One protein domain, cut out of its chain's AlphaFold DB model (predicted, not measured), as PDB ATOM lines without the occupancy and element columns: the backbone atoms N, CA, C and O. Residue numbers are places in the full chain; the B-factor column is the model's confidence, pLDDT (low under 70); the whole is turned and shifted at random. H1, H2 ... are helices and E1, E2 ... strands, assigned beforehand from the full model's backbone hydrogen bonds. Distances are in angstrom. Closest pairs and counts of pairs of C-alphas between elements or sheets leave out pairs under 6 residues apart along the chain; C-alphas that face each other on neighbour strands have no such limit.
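What this domain is: This is residues 6 to 151 of the 161 residues of an uncharacterized protein of Rhodospirillales bacterium (UniProt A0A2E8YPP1). A strongly twisted sheet of five strands forms the middle, with H3 and H4 packed over one face and H1 and the short H5 over the other, in three layers. The small hairpin of E2 and E3 lies at one end of the body, with H2 between it and H1. The 146 printed residues hold five named helices and seven named strands, in the order E1 E2 E3 E4 H1 H2 E5 H3 E6 H4 E7 H5; the class is mixed, helices and strands. The large sheet runs E6 E4 E1 E5 E7, antiparallel throughout. The whole is compact and rounded, with a radius of gyration of the C-alphas of 13.7 A and spans of 36 by 35 by 31 A.

Where its parts are: E1, residues 11 to 19, begins at C-alpha (212.445, 259.030, 180.742) and is 26.0 A long. E2 is residues 23 to 26 and E3 residues 32 to 35. E4, residues 38 to 46, is 25.7 A long. H1, residues 51 to 60, is 14.7 A long, and H2 is residues 69 to 73. E5, residues 78 to 86, is 23.7 A long and bends by 52 degrees at residue 81. H3, residues 90 to 99, is 15.3 A long. E6 is residues 122 to 125. H4, residues 129 to 140, is 16.0 A long. E7 is residues 143 to 146, and H5, residues 147 to 150, ends at C-alpha (203.299, 261.204, 167.581).

How they stand to each other: In the large sheet these backbone atoms are within hydrogen-bond range across the neighbour strands: N 15 and O 42 of E1 and E4 at 2.9 A, N 14 and O 83 of E1 and E5 at 2.9 A, N 41 and O 123 of E4 and E6 at 2.8 A, and N 145 and O 82 of E7 and E5 at 2.8 A. E4, H1 H2 and E5 form a split strand-helix-strand unit, two strands running the same way with E1 between them, with a right-handed crossover. H1 runs along the strands at a height over the sheet of 7.3 A. H3, on the opposite face, lies over E4 and E1 at a height of 8.2 A. H4, on the same face as H3, touches it with residues 136 to 140 alone; the C-alphas of Ala 97 and Leu 136 are closest, 6.3 A, and the lines are about perpendicular at 74 degrees. H5 touches H1, closest at the C-alphas of Gln 57 and Phe 150, 5.8 A. H2 only grazes the sheet. In the hairpin of E2 and E3, N 23 and O 35 are 2.8 A apart. Every O i to N i+4 pair is within hydrogen-bond range in H1 and H4; H3 has 4 of 6, H2 has 0 of 1 but 2 of 2 O i to N i+3 pairs, and H5 is too short for an O i to N i+4 pair.

The domain as a whole: The C-alphas of Ile 6 and Asn 32 are the two farthest apart, 36.4 A. The printed part has no cut. The link from H3 to E6, residues 100 to 121, is long; its residues 104 to 105 pair antiparallel with residues 123 to 124 of E6. The mean pLDDT of the printed part is 94.6, and no printed residue is under 70.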
ATOM      1  N   ILE A   6     211.874 252.827 172.445       87.69
ATOM      2  CA  ILE A   6     212.407 253.800 173.415       87.69
ATOM      3  C   ILE A   6     211.320 254.800 173.794       87.69
ATOM      4  O   ILE A   6     211.196 255.162 174.961       87.69
ATOM      5  N   SER A   7     210.474 255.187 172.839       91.50
ATOM      6  CA  SER A   7     209.395 256.141 173.093       91.50
ATOM      7  C   SER A   7     208.392 255.668 174.156       91.50
ATOM      8  O   SER A   7     207.823 256.495 174.862       91.50
ATOM      9  N   LYS A   8     208.222 254.355 174.348       94.19
ATOM     10  CA  LYS A   8     207.316 253.782 175.358       94.19
ATOM     11  C   LYS A   8     207.954 253.621 176.739       94.19
ATOM     12  O   LYS A   8     207.257 253.260 177.685       94.19
ATOM     13  N   LEU A   9     209.257 253.869 176.866       95.62
ATOM     14  CA  LEU A   9     209.967 253.785 178.138       95.62
ATOM     15  C   LEU A   9     209.744 255.046 178.985       95.62
ATOM     16  O   LEU A   9     209.466 256.123 178.439       95.62
ATOM     17  N   PRO A  10     209.883 254.942 180.318       96.88
ATOM     18  CA  PRO A  10     210.010 256.117 181.163       96.88
ATOM     19  C   PRO A  10     211.311 256.867 180.853       96.88
ATOM     20  O   PRO A  10     212.330 256.274 180.484       96.88
ATOM     21  N   GLY A  11     211.291 258.184 181.020       96.69
ATOM     22  CA  GLY A  11     212.445 259.030 180.742       96.69
ATOM     23  C   GLY A  11     212.096 260.505 180.692       96.69
ATOM     24  O   GLY A  11     211.078 260.937 181.239       96.69
ATOM     25  N   ALA A  12     212.934 261.267 180.002       97.19
ATOM     26  CA  ALA A  12     212.777 262.695 179.815       97.19
ATOM     27  C   ALA A  12     212.771 263.062 178.332       97.19
ATOM     28  O   ALA A  12     213.301 262.348 177.479       97.19
ATOM     29  N   TYR A  13     212.139 264.182 178.022       97.62
ATOM     30  CA  TYR A  13     211.953 264.654 176.666       97.62
ATOM     31  C   TYR A  13     212.144 266.165 176.576       97.62
ATOM     32  O   TYR A  13     211.951 266.895 177.550       97.62
ATOM     33  N   VAL A  14     212.482 266.624 175.374       98.19
ATOM     34  CA  VAL A  14     212.458 268.041 175.009       98.19
ATOM     35  C   VAL A  14     211.482 268.226 173.860       98.19
ATOM     36  O   VAL A  14     211.628 267.588 172.816       98.19
ATOM     37  N   ILE A  15     210.487 269.090 174.040       98.19
ATOM     38  CA  ILE A  15     209.564 269.497 172.976       98.19
ATOM     39  C   ILE A  15     210.094 270.793 172.367       98.19
ATOM     40  O   ILE A  15     210.188 271.803 173.065       98.19
ATOM     41  N   LEU A  16     210.412 270.763 171.070       98.38
ATOM     42  CA  LEU A  16     210.715 271.958 170.289       98.38
ATOM     43  C   LEU A  16     209.415 272.552 169.748       98.38
ATOM     44  O   LEU A  16     208.754 271.945 168.898       98.38
ATOM     45  N   VAL A  17     209.089 273.749 170.221       98.19
ATOM     46  CA  VAL A  17     207.918 274.527 169.822       98.19
ATOM     47  C   VAL A  17     208.361 275.723 168.987       98.19
ATOM     48  O   VAL A  17     209.292 276.427 169.361       98.19
ATOM     49  N   GLU A  18     207.683 275.975 167.875       98.06
ATOM     50  CA  GLU A  18     207.803 277.210 167.098       98.06
ATOM     51  C   GLU A  18     206.597 278.108 167.359       98.06
ATOM     52  O   GLU A  18     205.448 277.665 167.269       98.06
ATOM     53  N   LEU A  19     206.867 279.383 167.634       97.50
ATOM     54  CA  LEU A  19     205.886 280.456 167.542       97.50
ATOM     55  C   LEU A  19     206.220 281.345 166.351       97.50
ATOM     56  O   LEU A  19     207.272 281.981 166.315       97.50
ATOM     57  N   LYS A  20     205.287 281.425 165.400       96.25
ATOM     58  CA  LYS A  20     205.402 282.301 164.223       96.25
ATOM     59  C   LYS A  20     205.112 283.761 164.550       96.25
ATOM     60  O   LYS A  20     205.668 284.658 163.927       96.25
ATOM     61  N   THR A  21     204.249 283.996 165.532       96.38
ATOM     62  CA  THR A  21     203.854 285.325 165.999       96.38
ATOM     63  C   THR A  21     203.961 285.384 167.511       96.38
ATOM     64  O   THR A  21     203.726 284.385 168.193       96.38
ATOM     65  N   SER A  22     204.302 286.559 168.037       96.62
ATOM     66  CA  SER A  22     204.321 286.783 169.479       96.62
ATOM     67  C   SER A  22     202.936 286.544 170.082       96.62
ATOM     68  O   SER A  22     201.917 286.879 169.478       96.62
ATOM     69  N   TYR A  23     202.916 285.973 171.275       95.12
ATOM     70  CA  TYR A  23     201.726 285.534 171.987       95.12
ATOM     71  C   TYR A  23     201.858 285.903 173.464       95.12
ATOM     72  O   TYR A  23     202.961 285.964 174.002       95.12
ATOM     73  N   GLN A  24     200.741 286.158 174.129       96.69
ATOM     74  CA  GLN A  24     200.714 286.490 175.545       96.69
ATOM     75  C   GLN A  24     199.636 285.666 176.239       96.69
ATOM     76  O   GLN A  24     198.557 285.460 175.683       96.69
ATOM     77  N   SER A  25     199.947 285.174 177.435       95.69
ATOM     78  CA  SER A  25     199.068 284.288 178.190       95.69
ATOM     79  C   SER A  25     199.197 284.531 179.684       95.69
ATOM     80  O   SER A  25     200.306 284.714 180.185       95.69
ATOM     81  N   GLU A  26     198.075 284.482 180.393       95.88
ATOM     82  CA  GLU A  26     198.050 284.436 181.850       95.88
ATOM     83  C   GLU A  26     198.105 282.976 182.311       95.88
ATOM     84  O   GLU A  26     197.239 282.173 181.968       95.88
ATOM     85  N   ILE A  27     199.150 282.620 183.057       94.81
ATOM     86  CA  ILE A  27     199.479 281.236 183.401       94.81
ATOM     87  C   ILE A  27     199.559 281.095 184.921       94.81
ATOM     88  O   ILE A  27     200.636 281.165 185.509       94.81
ATOM     89  N   GLY A  28     198.411 280.851 185.558       90.12
ATOM     90  CA  GLY A  28     198.327 280.533 186.986       90.12
ATOM     91  C   GLY A  28     199.157 281.477 187.865       90.12
ATOM     92  O   GLY A  28     199.073 282.695 187.737       90.12
ATOM     93  N   SER A  29     199.997 280.912 188.736       89.81
ATOM     94  CA  SER A  29     200.868 281.685 189.634       89.81
ATOM     95  C   SER A  29     202.039 282.392 188.942       89.81
ATOM     96  O   SER A  29     202.659 283.254 189.559       89.81
ATOM     97  N   LEU A  30     202.346 282.067 187.679       92.88
ATOM     98  CA  LEU A  30     203.364 282.779 186.895       92.88
ATOM     99  C   LEU A  30     202.843 284.110 186.342       92.88
ATOM    100  O   LEU A  30     203.624 284.909 185.823       92.88
ATOM    101  N   GLY A  31     201.534 284.353 186.448       94.25
ATOM    102  CA  GLY A  31     200.902 285.559 185.946       94.25
ATOM    103  C   GLY A  31     201.040 285.680 184.433       94.25
ATOM    104  O   GLY A  31     200.955 284.700 183.692       94.25
ATOM    105  N   ASN A  32     201.215 286.909 183.963       95.88
ATOM    106  CA  ASN A  32     201.159 287.221 182.547       95.88
ATOM    107  C   ASN A  32     202.535 287.079 181.877       95.88
ATOM    108  O   ASN A  32     203.459 287.835 182.178       95.88
ATOM    109  N   ILE A  33     202.660 286.138 180.942       96.75
ATOM    110  CA  ILE A  33     203.904 285.850 180.223       96.75
ATOM    111  C   ILE A  33     203.754 286.234 178.753       96.75
ATOM    112  O   ILE A  33     202.818 285.817 178.069       96.75
ATOM    113  N   LYS A  34     204.733 286.991 178.250       96.69
ATOM    114  CA  LYS A  34     204.865 287.331 176.833       96.69
ATOM    115  C   LYS A  34     205.891 286.418 176.161       96.69
ATOM    116  O   LYS A  34     207.073 286.447 176.490       96.69
ATOM    117  N   PHE A  35     205.437 285.668 175.169       97.00
ATOM    118  CA  PHE A  35     206.249 284.838 174.291       97.00
ATOM    119  C   PHE A  35     206.486 285.587 172.979       97.00
ATOM    120  O   PHE A  35     205.545 285.884 172.246       97.00
ATOM    121  N   SER A  36     207.735 285.906 172.656       97.12
ATOM    122  CA  SER A  36     208.090 286.446 171.338       97.12
ATOM    123  C   SER A  36     208.037 285.357 170.258       97.12
ATOM    124  O   SER A  36     208.169 284.170 170.558       97.12
ATOM    125  N   ALA A  37     207.878 285.737 168.989       97.25
ATOM    126  CA  ALA A  37     208.104 284.803 167.886       97.25
ATOM    127  C   ALA A  37     209.519 284.197 167.976       97.25
ATOM    128  O   ALA A  37     210.482 284.908 168.271       97.25
ATOM    129  N   GLY A  38     209.645 282.890 167.756       97.38
ATOM    130  CA  GLY A  38     210.897 282.169 167.964       97.38
ATOM    131  C   GLY A  38     210.697 280.690 168.271       97.38
ATOM    132  O   GLY A  38     209.627 280.123 168.046       97.38
ATOM    133  N   HIS A  39     211.755 280.065 168.784       98.12
ATOM    134  CA  HIS A  39     211.765 278.649 169.130       98.12
ATOM    135  C   HIS A  39     211.918 278.457 170.631       98.12
ATOM    136  O   HIS A  39     212.710 279.144 171.275       98.12
ATOM    137  N   TYR A  40     211.195 277.481 171.160       98.31
ATOM    138  CA  TYR A  40     211.137 277.180 172.579       98.31
ATOM    139  C   TYR A  40     211.412 275.703 172.823       98.31
ATOM    140  O   TYR A  40     210.948 274.840 172.077       98.31
ATOM    141  N   PHE A  41     212.139 275.424 173.896       98.38
ATOM    142  CA  PHE A  41     212.511 274.092 174.346       98.38
ATOM    143  C   PHE A  41     211.898 273.870 175.712       98.38
ATOM    144  O   PHE A  41     212.330 274.465 176.699       98.38
ATOM    145  N   TYR A  42     210.874 273.027 175.749       98.25
ATOM    146  CA  TYR A  42     210.270 272.602 176.999       98.25
ATOM    147  C   TYR A  42     210.848 271.257 177.425       98.25
ATOM    148  O   TYR A  42     210.749 270.283 176.673       98.25
ATOM    149  N   PHE A  43     211.420 271.212 178.622       98.00
ATOM    150  CA  PHE A  43     211.991 270.019 179.235       98.00
ATOM    151  C   PHE A  43     210.934 269.376 180.129       98.00
ATOM    152  O   PHE A  43     210.354 270.037 180.985       98.00
ATOM    153  N   GLY A  44     210.660 268.093 179.920       96.75
ATOM    154  CA  GLY A  44     209.674 267.371 180.714       96.75
ATOM    155  C   GLY A  44     210.055 265.916 180.922       96.75
ATOM    156  O   GLY A  44     210.929 265.374 180.243       96.75
ATOM    157  N   SER A  45     209.403 265.274 181.879       95.88
ATOM    158  CA  SER A  45     209.622 263.875 182.222       95.88
ATOM    159  C   SER A  45     208.334 263.057 182.171       95.88
ATOM    160  O   SER A  45     207.211 263.544 182.316       95.88
ATOM    161  N   ALA A  46     208.491 261.766 181.909       95.69
ATOM    162  CA  ALA A  46     207.406 260.806 181.828       95.69
ATOM    163  C   ALA A  46     207.787 259.548 182.607       95.69
ATOM    164  O   ALA A  46     208.637 258.772 182.180       95.69
ATOM    165  N   ARG A  47     207.135 259.345 183.756       93.25
ATOM    166  CA  ARG A  47     207.317 258.161 184.618       93.25
ATOM    167  C   ARG A  47     206.084 257.250 184.671       93.25
ATOM    168  O   ARG A  47     206.114 256.214 185.318       93.25
ATOM    169  N   GLY A  48     204.993 257.664 184.028       90.12
ATOM    170  CA  GLY A  48     203.719 256.945 184.026       90.12
ATOM    171  C   GLY A  48     203.589 255.932 182.886       90.12
ATOM    172  O   GLY A  48     204.450 255.823 182.012       90.12
ATOM    173  N   HIS A  49     202.459 255.225 182.881       90.81
ATOM    174  CA  HIS A  49     202.096 254.265 181.840       90.81
ATOM    175  C   HIS A  49     202.115 254.893 180.437       90.81
ATOM    176  O   HIS A  49     201.663 256.021 180.237       90.81
ATOM    177  N   GLY A  50     202.647 254.153 179.461       91.44
ATOM    178  CA  GLY A  50     202.812 254.619 178.078       91.44
ATOM    179  C   GLY A  50     204.062 255.475 177.827       91.44
ATOM    180  O   GLY A  50     204.317 255.839 176.678       91.44
ATOM    181  N   GLY A  51     204.846 255.766 178.871       95.50
ATOM    182  CA  GLY A  51     206.167 256.382 178.765       95.50
ATOM    183  C   GLY A  51     206.160 257.783 178.157       95.50
ATOM    184  O   GLY A  51     205.167 258.519 178.209       95.50
ATOM    185  N   MET A  52     207.299 258.163 177.579       96.56
ATOM    186  CA  MET A  52     207.475 259.475 176.952       96.56
ATOM    187  C   MET A  52     206.489 259.713 175.802       96.56
ATOM    188  O   MET A  52     205.966 260.818 175.669       96.56
ATOM    189  N   GLN A  53     206.173 258.682 175.016       95.38
ATOM    190  CA  GLN A  53     205.240 258.751 173.894       95.38
ATOM    191  C   GLN A  53     203.872 259.258 174.348       95.38
ATOM    192  O   GLN A  53     203.382 260.247 173.805       95.38
ATOM    193  N   ALA A  54     203.270 258.620 175.355       94.94
ATOM    194  CA  ALA A  54     201.941 258.995 175.832       94.94
ATOM    195  C   ALA A  54     201.915 260.429 176.387       94.94
ATOM    196  O   ALA A  54     200.969 261.182 176.143       94.94
ATOM    197  N   ARG A  55     202.977 260.838 177.092       95.81
ATOM    198  CA  ARG A  55     203.090 262.195 177.638       95.81
ATOM    199  C   ARG A  55     203.221 263.248 176.535       95.81
ATOM    200  O   ARG A  55     202.504 264.245 176.551       95.81
ATOM    201  N   VAL A  56     204.072 263.007 175.544       96.19
ATOM    202  CA  VAL A  56     204.241 263.903 174.393       96.19
ATOM    203  C   VAL A  56     202.946 263.989 173.578       96.19
ATOM    204  O   VAL A  56     202.499 265.086 173.247       96.19
ATOM    205  N   GLN A  57     202.269 262.863 173.334       95.19
ATOM    206  CA  GLN A  57     200.957 262.836 172.677       95.19
ATOM    207  C   GLN A  57     199.912 263.659 173.433       95.19
ATOM    208  O   GLN A  57     199.117 264.374 172.818       95.19
ATOM    209  N   ARG A  58     199.930 263.612 174.770       95.12
ATOM    210  CA  ARG A  58     199.033 264.413 175.608       95.12
ATOM    211  C   ARG A  58     199.246 265.913 175.406       95.12
ATOM    212  O   ARG A  58     198.239 266.623 175.348       95.12
ATOM    213  N   HIS A  59     200.492 266.374 175.285       95.25
ATOM    214  CA  HIS A  59     200.810 267.777 174.997       95.25
ATOM    215  C   HIS A  59     200.433 268.174 173.572       95.25
ATOM    216  O   HIS A  59     199.893 269.251 173.354       95.25
ATOM    217  N   ILE A  60     200.655 267.302 172.592       93.44
ATOM    218  CA  ILE A  60     200.406 267.609 171.178       93.44
ATOM    219  C   ILE A  60     198.903 267.604 170.830       93.44
ATOM    220  O   ILE A  60     198.476 268.278 169.896       93.44
ATOM    221  N   ARG A  61     198.063 266.890 171.591       91.81
ATOM    222  CA  ARG A  61     196.614 266.788 171.344       91.81
ATOM    223  C   ARG A  61     195.938 268.161 171.248       91.81
ATOM    224  O   ARG A  61     195.993 268.928 172.201       91.81
ATOM    225  N   ALA A  62     195.219 268.434 170.158       85.75
ATOM    226  CA  ALA A  62     194.554 269.725 169.941       85.75
ATOM    227  C   ALA A  62     193.532 270.076 171.041       85.75
ATOM    228  O   ALA A  62     193.644 271.109 171.691       85.75
ATOM    229  N   LYS A  63     192.560 269.190 171.297       89.19
ATOM    230  CA  LYS A  63     191.550 269.378 172.352       89.19
ATOM    231  C   LYS A  63     192.018 268.744 173.654       89.19
ATOM    232  O   LYS A  63     192.086 267.515 173.748       89.19
ATOM    233  N   LYS A  64     192.320 269.573 174.647       91.12
ATOM    234  CA  LYS A  64     192.805 269.147 175.955       91.12
ATOM    235  C   LYS A  64     192.470 270.156 177.042       91.12
ATOM    236  O   LYS A  64     192.407 271.343 176.763       91.12
ATOM    237  N   GLN A  65     192.369 269.669 178.279       94.06
ATOM    238  CA  GLN A  65     192.490 270.543 179.442       94.06
ATOM    239  C   GLN A  65     193.937 271.017 179.572       94.06
ATOM    240  O   GLN A  65     194.857 270.203 179.398       94.06
ATOM    241  N   LEU A  66     194.106 272.307 179.856       93.75
ATOM    242  CA  LEU A  66     195.397 272.932 180.119       93.75
ATOM    243  C   LEU A  66     195.779 272.620 181.561       93.75
ATOM    244  O   LEU A  66     195.102 273.056 182.488       93.75
ATOM    245  N   HIS A  67     196.814 271.808 181.741       92.56
ATOM    246  CA  HIS A  67     197.251 271.374 183.067       92.56
ATOM    247  C   HIS A  67     198.709 271.746 183.315       92.56
ATOM    248  O   HIS A  67     199.048 272.214 184.396       92.56
ATOM    249  N   TRP A  68     199.567 271.582 182.311       94.19
ATOM    250  CA  TRP A  68     200.975 271.954 182.411       94.19
ATOM    251  C   TRP A  68     201.210 273.332 181.808       94.19
ATOM    252  O   TRP A  68     200.551 273.710 180.843       94.19
ATOM    253  N   HIS A  69     202.204 274.059 182.319       95.56
ATOM    254  CA  HIS A  69     202.572 275.380 181.797       95.56
ATOM    255  C   HIS A  69     202.785 275.366 180.271       95.56
ATOM    256  O   HIS A  69     202.285 276.243 179.569       95.56
ATOM    257  N   VAL A  70     203.421 274.321 179.722       96.25
ATOM    258  CA  VAL A  70     203.620 274.173 178.267       96.25
ATOM    259  C   VAL A  70     202.313 274.080 177.474       96.25
ATOM    260  O   VAL A  70     202.289 274.476 176.313       96.25
ATOM    261  N   ASP A  71     201.212 273.614 178.069       96.12
ATOM    262  CA  ASP A  71     199.932 273.527 177.360       96.12
ATOM    263  C   ASP A  71     199.426 274.924 176.955       96.12
ATOM    264  O   ASP A  71     198.829 275.058 175.889       96.12
ATOM    265  N   TRP A  72     199.724 275.955 177.756       96.62
ATOM    266  CA  TRP A  72     199.402 277.356 177.464       96.62
ATOM    267  C   TRP A  72     200.245 277.911 176.317       96.62
ATOM    268  O   TRP A  72     199.714 278.552 175.414       96.62
ATOM    269  N   LEU A  73     201.545 277.600 176.287       96.56
ATOM    270  CA  LEU A  73     202.420 277.944 175.158       96.56
ATOM    271  C   LEU A  73     201.906 277.321 173.848       96.56
ATOM    272  O   LEU A  73     201.909 277.956 172.793       96.56
ATOM    273  N   LEU A  74     201.421 276.081 173.924       96.31
ATOM    274  CA  LEU A  74     200.894 275.321 172.790       96.31
ATOM    275  C   LEU A  74     199.498 275.768 172.322       96.31
ATOM    276  O   LEU A  74     198.977 275.187 171.373       96.31
ATOM    277  N   LEU A  75     198.896 276.794 172.936       95.31
ATOM    278  CA  LEU A  75     197.712 277.454 172.373       95.31
ATOM    279  C   LEU A  75     198.045 278.248 171.104       95.31
ATOM    280  O   LEU A  75     197.186 278.414 170.244       95.31
ATOM    281  N   SER A  76     199.278 278.748 170.985       95.94
ATOM    282  CA  SER A  76     199.757 279.486 169.802       95.94
ATOM    283  C   SER A  76     201.040 278.910 169.197       95.94
ATOM    284  O   SER A  76     201.407 279.262 168.077       95.94
ATOM    285  N   GLY A  77     201.722 278.012 169.908       96.38
ATOM    286  CA  GLY A  77     202.913 277.322 169.430       96.38
ATOM    287  C   GLY A  77     202.615 276.006 168.711       96.38
ATOM    288  O   GLY A  77     201.695 275.272 169.063       96.38
ATOM    289  N   THR A  78     203.448 275.671 167.726       96.44
ATOM    290  CA  THR A  78     203.416 274.383 167.019       96.44
ATOM    291  C   THR A  78     204.609 273.532 167.432       96.44
ATOM    292  O   THR A  78     205.751 273.972 167.336       96.44
ATOM    293  N   VAL A  79     204.373 272.290 167.862       97.38
ATOM    294  CA  VAL A  79     205.462 271.330 168.089       97.38
ATOM    295  C   VAL A  79     206.026 270.888 166.743       97.38
ATOM    296  O   VAL A  79     205.284 270.362 165.916       97.38
ATOM    297  N   ILE A  80     207.332 271.054 166.534       96.94
ATOM    298  CA  ILE A  80     208.001 270.638 165.290       96.94
ATOM    299  C   ILE A  80     208.731 269.310 165.486       96.94
ATOM    300  O   ILE A  80     208.619 268.393 164.668       96.94
ATOM    301  N   LYS A  81     209.497 269.194 166.572       97.81
ATOM    302  CA  LYS A  81     210.340 268.031 166.863       97.81
ATOM    303  C   LYS A  81     210.337 267.724 168.347       97.81
ATOM    304  O   LYS A  81     210.067 268.589 169.178       97.81
ATOM    305  N   VAL A  82     210.678 266.484 168.660       97.88
ATOM    306  CA  VAL A  82     210.778 265.999 170.030       97.88
ATOM    307  C   VAL A  82     212.057 265.192 170.168       97.88
ATOM    308  O   VAL A  82     212.317 264.300 169.362       97.88
ATOM    309  N   LEU A  83     212.849 265.506 171.184       97.50
ATOM    310  CA  LEU A  83     213.994 264.712 171.611       97.50
ATOM    311  C   LEU A  83     213.554 263.809 172.763       97.50
ATOM    312  O   LEU A  83     212.980 264.309 173.727       97.50
ATOM    313  N   LEU A  84     213.809 262.504 172.667       97.31
ATOM    314  CA  LEU A  84     213.488 261.524 173.708       97.31
ATOM    315  C   LEU A  84     214.762 260.912 174.288       97.31
ATOM    316  O   LEU A  84     215.624 260.450 173.538       97.31
ATOM    317  N   VAL A  85     214.840 260.855 175.617       96.50
ATOM    318  CA  VAL A  85     215.965 260.296 176.374       96.50
ATOM    319  C   VAL A  85     215.420 259.358 177.455       96.50
ATOM    320  O   VAL A  85     214.889 259.796 178.476       96.50
ATOM    321  N   ALA A  86     215.536 258.045 177.238       95.31
ATOM    322  CA  ALA A  86     215.073 257.045 178.203       95.31
ATOM    323  C   ALA A  86     215.887 257.074 179.506       95.31
ATOM    324  O   ALA A  86     217.081 257.366 179.499       95.31
ATOM    325  N   GLY A  87     215.229 256.774 180.631       90.12
ATOM    326  CA  GLY A  87     215.855 256.690 181.960       90.12
ATOM    327  C   GLY A  87     216.304 258.024 182.578       90.12
ATOM    328  O   GLY A  87     216.657 258.049 183.752       90.12
ATOM    329  N   GLY A  88     216.269 259.129 181.827       83.38
ATOM    330  CA  GLY A  88     216.648 260.462 182.300       83.38
ATOM    331  C   GLY A  88     215.544 261.201 183.067       83.38
ATOM    332  O   GLY A  88     214.374 260.817 183.052       83.38
ATOM    333  N   GLY A  89     215.932 262.302 183.715       93.44
ATOM    334  CA  GLY A  89     215.030 263.277 184.334       93.44
ATOM    335  C   GLY A  89     215.090 264.631 183.625       93.44
ATOM    336  O   GLY A  89     216.114 264.985 183.041       93.44
ATOM    337  N   GLU A  90     214.003 265.395 183.693       94.00
ATOM    338  CA  GLU A  90     213.902 266.707 183.037       94.00
ATOM    339  C   GLU A  90     214.950 267.707 183.532       94.00
ATOM    340  O   GLU A  90     215.560 268.377 182.707       94.00
ATOM    341  N   CYS A  91     215.255 267.715 184.834       95.88
ATOM    342  CA  CYS A  91     216.296 268.572 185.409       95.88
ATOM    343  C   CYS A  91     217.679 268.268 184.816       95.88
ATOM    344  O   CYS A  91     218.429 269.182 184.498       95.88
ATOM    345  N   ASN A  92     218.012 266.988 184.598       94.50
ATOM    346  CA  ASN A  92     219.292 266.615 183.992       94.50
ATOM    347  C   ASN A  92     219.379 267.067 182.528       94.50
ATOM    348  O   ASN A  92     220.410 267.588 182.110       94.50
ATOM    349  N   LEU A  93     218.299 266.904 181.754       95.38
ATOM    350  CA  LEU A  93     218.255 267.421 180.383       95.38
ATOM    351  C   LEU A  93     218.349 268.942 180.360       95.38
ATOM    352  O   LEU A  93     219.069 269.490 179.527       95.38
ATOM    353  N   ARG A  94     217.649 269.612 181.280       96.69
ATOM    354  CA  ARG A  94     217.710 271.059 181.414       96.69
ATOM    355  C   ARG A  94     219.135 271.496 181.722       96.69
ATOM    356  O   ARG A  94     219.649 272.302 180.967       96.69
ATOM    357  N   GLN A  95     219.800 270.951 182.736       95.06
ATOM    358  CA  GLN A  95     221.183 271.320 183.079       95.06
ATOM    359  C   GLN A  95     222.154 271.102 181.910       95.06
ATOM    360  O   GLN A  95     222.986 271.952 181.618       95.06
ATOM    361  N   LYS A  96     222.015 270.004 181.156       95.19
ATOM    362  CA  LYS A  96     222.832 269.777 179.950       95.19
ATOM    363  C   LYS A  96     222.635 270.847 178.873       95.19
ATOM    364  O   LYS A  96     223.540 271.067 178.074       95.19
ATOM    365  N   ALA A  97     221.483 271.516 178.846       95.19
ATOM    366  CA  ALA A  97     221.233 272.629 177.939       95.19
ATOM    367  C   ALA A  97     222.052 273.884 178.282       95.19
ATOM    368  O   ALA A  97     222.216 274.723 177.403       95.19
ATOM    369  N   ASP A  98     222.609 274.001 179.495       93.56
ATOM    370  CA  ASP A  98     223.521 275.103 179.852       93.56
ATOM    371  C   ASP A  98     224.852 275.039 179.082       93.56
ATOM    372  O   ASP A  98     225.582 276.021 179.029       93.56
ATOM    373  N   LEU A  99     225.157 273.902 178.443       93.19
ATOM    374  CA  LEU A  99     226.315 273.740 177.556       93.19
ATOM    375  C   LEU A  99     226.089 274.318 176.150       93.19
ATOM    376  O   LEU A  99     226.946 274.161 175.281       93.19
ATOM    377  N   ILE A 100     224.916 274.892 175.880       93.19
ATOM    378  CA  ILE A 100     224.540 275.385 174.558       93.19
ATOM    379  C   ILE A 100     224.322 276.883 174.635       93.19
ATOM    380  O   ILE A 100     223.378 277.361 175.266       93.19
ATOM    381  N   ASP A 101     225.179 277.600 173.917       84.00
ATOM    382  CA  ASP A 101     225.069 279.041 173.757       84.00
ATOM    383  C   ASP A 101     223.708 279.428 173.141       84.00
ATOM    384  O   ASP A 101     223.093 278.661 172.395       84.00
ATOM    385  N   ASP A 102     223.243 280.638 173.457       87.75
ATOM    386  CA  ASP A 102     222.011 281.277 172.960       87.75
ATOM    387  C   ASP A 102     220.671 280.811 173.555       87.75
ATOM    388  O   ASP A 102     219.648 281.462 173.308       87.75
ATOM    389  N   LEU A 103     220.645 279.760 174.380       94.56
ATOM    390  CA  LEU A 103     219.436 279.383 175.116       94.56
ATOM    391  C   LEU A 103     219.197 280.324 176.300       94.56
ATOM    392  O   LEU A 103     220.038 280.480 177.182       94.56
ATOM    393  N   LYS A 104     218.012 280.940 176.342       96.06
ATOM    394  CA  LYS A 104     217.646 281.914 177.379       96.06
ATOM    395  C   LYS A 104     216.434 281.466 178.175       96.06
ATOM    396  O   LYS A 104     215.454 280.982 177.610       96.06
ATOM    397  N   VAL A 105     216.475 281.700 179.483       95.81
ATOM    398  CA  VAL A 105     215.290 281.633 180.344       95.81
ATOM    399  C   VAL A 105     214.411 282.845 180.041       95.81
ATOM    400  O   VAL A 105     214.871 283.980 180.135       95.81
ATOM    401  N   ILE A 106     213.153 282.607 179.667       92.62
ATOM    402  CA  ILE A 106     212.187 283.677 179.334       92.62
ATOM    403  C   ILE A 106     211.069 283.838 180.364       92.62
ATOM    404  O   ILE A 106     210.438 284.886 180.422       92.62
ATOM    405  N   ALA A 107     210.828 282.810 181.178       93.38
ATOM    406  CA  ALA A 107     209.815 282.809 182.225       93.38
ATOM    407  C   ALA A 107     210.320 281.973 183.412       93.38
ATOM    408  O   ALA A 107     210.203 280.744 183.379       93.38
ATOM    409  N   PRO A 108     210.923 282.604 184.435       94.81
ATOM    410  CA  PRO A 108     211.306 281.916 185.664       94.81
ATOM    411  C   PRO A 108     210.116 281.169 186.289       94.81
ATOM    412  O   PRO A 108     208.990 281.657 186.251       94.81
ATOM    413  N   GLY A 109     210.347 279.970 186.822       95.06
ATOM    414  CA  GLY A 109     209.324 279.077 187.378       95.06
ATOM    415  C   GLY A 109     208.529 278.281 186.333       95.06
ATOM    416  O   GLY A 109     207.794 277.353 186.679       95.06
ATOM    417  N   PHE A 110     208.681 278.567 185.033       96.88
ATOM    418  CA  PHE A 110     207.949 277.834 184.000       96.88
ATOM    419  C   PHE A 110     208.356 276.359 183.983       96.88
ATOM    420  O   PHE A 110     209.532 276.019 183.877       96.88
ATOM    421  N   GLY A 111     207.358 275.481 184.090       93.88
ATOM    422  CA  GLY A 111     207.521 274.024 184.183       93.88
ATOM    423  C   GLY A 111     208.402 273.494 185.322       93.88
ATOM    424  O   GLY A 111     208.751 272.327 185.257       93.88
ATOM    425  N   SER A 112     208.782 274.313 186.309       94.88
ATOM    426  CA  SER A 112     209.782 273.977 187.345       94.88
ATOM    427  C   SER A 112     209.263 274.199 188.770       94.88
ATOM    428  O   SER A 112     210.042 274.346 189.699       94.88
ATOM    429  N   SER A 113     207.942 274.227 188.967       85.12
ATOM    430  CA  SER A 113     207.325 274.518 190.270       85.12
ATOM    431  C   SER A 113     207.704 273.535 191.385       85.12
ATOM    432  O   SER A 113     207.592 273.874 192.558       85.12
ATOM    433  N   ASP A 114     208.110 272.320 191.029       87.50
ATOM    434  CA  ASP A 114     208.570 271.250 191.917       87.50
ATOM    435  C   ASP A 114     210.104 271.090 191.919       87.50
ATOM    436  O   ASP A 114     210.622 270.096 192.428       87.50
ATOM    437  N   CYS A 115     210.835 272.064 191.366       90.31
ATOM    438  CA  CYS A 115     212.287 272.058 191.244       90.31
ATOM    439  C   CYS A 115     212.889 273.349 191.815       90.31
ATOM    440  O   CYS A 115     212.529 274.452 191.417       90.31
ATOM    441  N   ASP A 116     213.855 273.211 192.718       89.44
ATOM    442  CA  ASP A 116     214.595 274.318 193.333       89.44
ATOM    443  C   ASP A 116     215.902 274.661 192.592       89.44
ATOM    444  O   ASP A 116     216.458 275.743 192.770       89.44
ATOM    445  N   GLN A 117     216.390 273.764 191.729       90.88
ATOM    446  CA  GLN A 117     217.662 273.924 191.014       90.88
ATOM    447  C   GLN A 117     217.522 274.632 189.663       90.88
ATOM    448  O   GLN A 117     218.461 275.276 189.193       90.88
ATOM    449  N   CYS A 118     216.380 274.478 188.991       95.31
ATOM    450  CA  CYS A 118     216.179 275.003 187.645       95.31
ATOM    451  C   CYS A 118     215.392 276.309 187.696       95.31
ATOM    452  O   CYS A 118     214.244 276.321 188.117       95.31
ATOM    453  N   GLN A 119     215.961 277.394 187.158       94.88
ATOM    454  CA  GLN A 119     215.222 278.657 187.018       94.88
ATOM    455  C   GLN A 119     213.962 278.505 186.159       94.88
ATOM    456  O   GLN A 119     212.964 279.167 186.416       94.88
ATOM    457  N   ALA A 120     214.023 277.679 185.113       96.94
ATOM    458  CA  ALA A 120     212.888 277.296 184.285       96.94
ATOM    459  C   ALA A 120     213.199 275.997 183.531       96.94
ATOM    460  O   ALA A 120     214.336 275.766 183.108       96.94
ATOM    461  N   HIS A 121     212.166 275.201 183.269       97.31
ATOM    462  CA  HIS A 121     212.174 274.105 182.295       97.31
ATOM    463  C   HIS A 121     211.706 274.563 180.905       97.31
ATOM    464  O   HIS A 121     211.390 273.745 180.044       97.31
ATOM    465  N   LEU A 122     211.666 275.877 180.669       97.88
ATOM    466  CA  LEU A 122     211.427 276.471 179.363       97.88
ATOM    467  C   LEU A 122     212.587 277.388 178.996       97.88
ATOM    468  O   LEU A 122     212.863 278.362 179.699       97.88
ATOM    469  N   LEU A 123     213.222 277.090 177.868       98.00
ATOM    470  CA  LEU A 123     214.252 277.929 177.265       98.00
ATOM    471  C   LEU A 123     213.815 278.390 175.881       98.00
ATOM    472  O   LEU A 123     213.027 277.709 175.226       98.00
ATOM    473  N   ALA A 124     214.345 279.518 175.426       97.75
ATOM    474  CA  ALA A 124     214.060 280.060 174.105       97.75
ATOM    475  C   ALA A 124     215.330 280.435 173.343       97.75
ATOM    476  O   ALA A 124     216.361 280.739 173.941       97.75
ATOM    477  N   VAL A 125     215.206 280.460 172.018       96.44
ATOM    478  CA  VAL A 125     216.210 280.969 171.081       96.44
ATOM    479  C   VAL A 125     215.518 281.677 169.914       96.44
ATOM    480  O   VAL A 125     214.450 281.264 169.437       96.44
ATOM    481  N   ASN A 126     216.139 282.744 169.415       89.38
ATOM    482  CA  ASN A 126     215.648 283.492 168.262       89.38
ATOM    483  C   ASN A 126     216.153 282.842 166.964       89.38
ATOM    484  O   ASN A 126     217.142 283.271 166.382       89.38
ATOM    485  N   GLY A 127     215.470 281.783 166.518       88.19
ATOM    486  CA  GLY A 127     215.806 281.059 165.282       88.19
ATOM    487  C   GLY A 127     216.719 279.846 165.498       88.19
ATOM    488  O   GLY A 127     217.114 279.545 166.614       88.19
ATOM    489  N   GLY A 128     216.996 279.076 164.440       91.44
ATOM    490  CA  GLY A 128     217.908 277.920 164.527       91.44
ATOM    491  C   GLY A 128     217.447 276.792 165.467       91.44
ATOM    492  O   GLY A 128     218.267 275.998 165.933       91.44
ATOM    493  N   GLY A 129     216.145 276.688 165.765       93.75
ATOM    494  CA  GLY A 129     215.638 275.750 166.772       93.75
ATOM    495  C   GLY A 129     215.960 274.282 166.467       93.75
ATOM    496  O   GLY A 129     216.319 273.519 167.360       93.75
ATOM    497  N   SER A 130     215.910 273.883 165.192       95.38
ATOM    498  CA  SER A 130     216.281 272.520 164.782       95.38
ATOM    499  C   SER A 130     217.761 272.199 164.992       95.38
ATOM    500  O   SER A 130     218.076 271.061 165.337       95.38
ATOM    501  N   ASP A 131     218.658 273.162 164.786       96.50
ATOM    502  CA  ASP A 131     220.099 272.955 164.965       96.50
ATOM    503  C   ASP A 131     220.468 272.962 166.445       96.50
ATOM    504  O   ASP A 131     221.220 272.106 166.904       96.50
ATOM    505  N   THR A 132     219.831 273.836 167.221       96.88
ATOM    506  CA  THR A 132     219.923 273.841 168.685       96.88
ATOM    507  C   THR A 132     219.436 272.513 169.277       96.88
ATOM    508  O   THR A 132     220.093 271.949 170.148       96.88
ATOM    509  N   LEU A 133     218.351 271.928 168.748       96.94
ATOM    510  CA  LEU A 133     217.891 270.603 169.177       96.94
ATOM    511  C   LEU A 133     218.907 269.491 168.861       96.94
ATOM    512  O   LEU A 133     219.047 268.554 169.643       96.94
ATOM    513  N   LYS A 134     219.631 269.581 167.736       96.75
ATOM    514  CA  LYS A 134     220.717 268.638 167.415       96.75
ATOM    515  C   LYS A 134     221.905 268.802 168.363       96.75
ATOM    516  O   LYS A 134     222.457 267.797 168.801       96.75
ATOM    517  N   LYS A 135     222.274 270.040 168.716       96.56
ATOM    518  CA  LYS A 135     223.290 270.305 169.750       96.56
ATOM    519  C   LYS A 135     222.874 269.686 171.091       96.56
ATOM    520  O   LYS A 135     223.675 268.979 171.696       96.56
ATOM    521  N   LEU A 136     221.605 269.853 171.487       96.12
ATOM    522  CA  LEU A 136     221.027 269.202 172.672       96.12
ATOM    523  C   LEU A 136     221.178 267.687 172.601       96.12
ATOM    524  O   LEU A 136     221.741 267.099 173.515       96.12
ATOM    525  N   GLN A 137     220.765 267.066 171.495       96.38
ATOM    526  CA  GLN A 137     220.937 265.625 171.299       96.38
ATOM    527  C   GLN A 137     222.402 265.185 171.456       96.38
ATOM    528  O   GLN A 137     222.651 264.132 172.036       96.38
ATOM    529  N   GLY A 138     223.369 265.977 170.984       96.56
ATOM    530  CA  GLY A 138     224.796 265.678 171.128       96.56
ATOM    531  C   GLY A 138     225.262 265.571 172.585       96.56
ATOM    532  O   GLY A 138     226.059 264.693 172.902       96.56
ATOM    533  N   VAL A 139     224.732 266.407 173.485       94.50
ATOM    534  CA  VAL A 139     225.113 266.414 174.914       94.50
ATOM    535  C   VAL A 139     224.209 265.533 175.787       94.50
ATOM    536  O   VAL A 139     224.615 265.030 176.842       94.50
ATOM    537  N   THR A 140     222.965 265.302 175.367       93.12
ATOM    538  CA  THR A 140     222.004 264.478 176.111       93.12
ATOM    539  C   THR A 140     221.989 263.019 175.676       93.12
ATOM    540  O   THR A 140     221.589 262.170 176.472       93.12
ATOM    541  N   GLY A 141     222.398 262.725 174.442       92.31
ATOM    542  CA  GLY A 141     222.067 261.486 173.747       92.31
ATOM    543  C   GLY A 141     220.595 261.448 173.325       92.31
ATOM    544  O   GLY A 141     219.916 262.476 173.278       92.31
ATOM    545  N   GLY A 142     220.086 260.244 173.054       92.56
ATOM    546  CA  GLY A 142     218.686 260.017 172.693       92.56
ATOM    547  C   GLY A 142     218.369 260.210 171.208       92.56
ATOM    548  O   GLY A 142     219.257 260.349 170.362       92.56
ATOM    549  N   GLY A 143     217.075 260.180 170.883       94.75
ATOM    550  CA  GLY A 143     216.571 260.231 169.507       94.75
ATOM    551  C   GLY A 143     215.725 261.471 169.232       94.75
ATOM    552  O   GLY A 143     214.891 261.843 170.058       94.75
ATOM    553  N   ILE A 144     215.905 262.087 168.058       96.75
ATOM    554  CA  ILE A 144     215.029 263.159 167.562       96.75
ATOM    555  C   ILE A 144     213.951 262.582 166.633       96.75
ATOM    556  O   ILE A 144     214.220 261.915 165.622       96.75
ATOM    557  N   TYR A 145     212.708 262.931 166.935       96.38
ATOM    558  CA  TYR A 145     211.506 262.510 166.229       96.38
ATOM    559  C   TYR A 145     210.751 263.736 165.712       96.38
ATOM    560  O   TYR A 145     210.779 264.809 166.318       96.38
ATOM    561  N   SER A 146     210.081 263.581 164.571       95.31
ATOM    562  CA  SER A 146     209.153 264.602 164.081       95.31
ATOM    563  C   SER A 146     207.909 264.614 164.966       95.31
ATOM    564  O   SER A 146     207.464 263.551 165.401       95.31
ATOM    565  N   ALA A 147     207.298 265.779 165.182       92.19
ATOM    566  CA  ALA A 147     206.011 265.868 165.873       92.19
ATOM    567  C   ALA A 147     204.939 264.985 165.213       92.19
ATOM    568  O   ALA A 147     204.149 264.338 165.900       92.19
ATOM    569  N   THR A 148     204.974 264.879 163.880       91.81
ATOM    570  CA  THR A 148     204.050 264.042 163.103       91.81
ATOM    571  C   THR A 148     204.130 262.562 163.451       91.81
ATOM    572  O   THR A 148     203.138 261.855 163.318       91.81
ATOM    573  N   SER A 149     205.270 262.089 163.961       91.56
ATOM    574  CA  SER A 149     205.430 260.703 164.401       91.56
ATOM    575  C   SER A 149     204.588 260.373 165.638       91.56
ATOM    576  O   SER A 149     204.350 259.200 165.899       91.56
ATOM    577  N   PHE A 150     204.131 261.381 166.390       89.56
ATOM    578  CA  PHE A 150     203.299 261.204 167.581       89.56
ATOM    579  C   PHE A 150     201.806 261.343 167.299       89.56
ATOM    580  O   PHE A 150     201.001 260.977 168.158       89.56
ATOM    581  N   PHE A 151     201.407 261.848 166.130       83.75
ATOM    582  CA  PHE A 151     199.996 261.867 165.777       83.75
ATOM    583  C   PHE A 151     199.475 260.432 165.652       83.75
ATOM    584  O   PHE A 151     200.211 259.550 165.201       83.75
TER     585      PHE A 151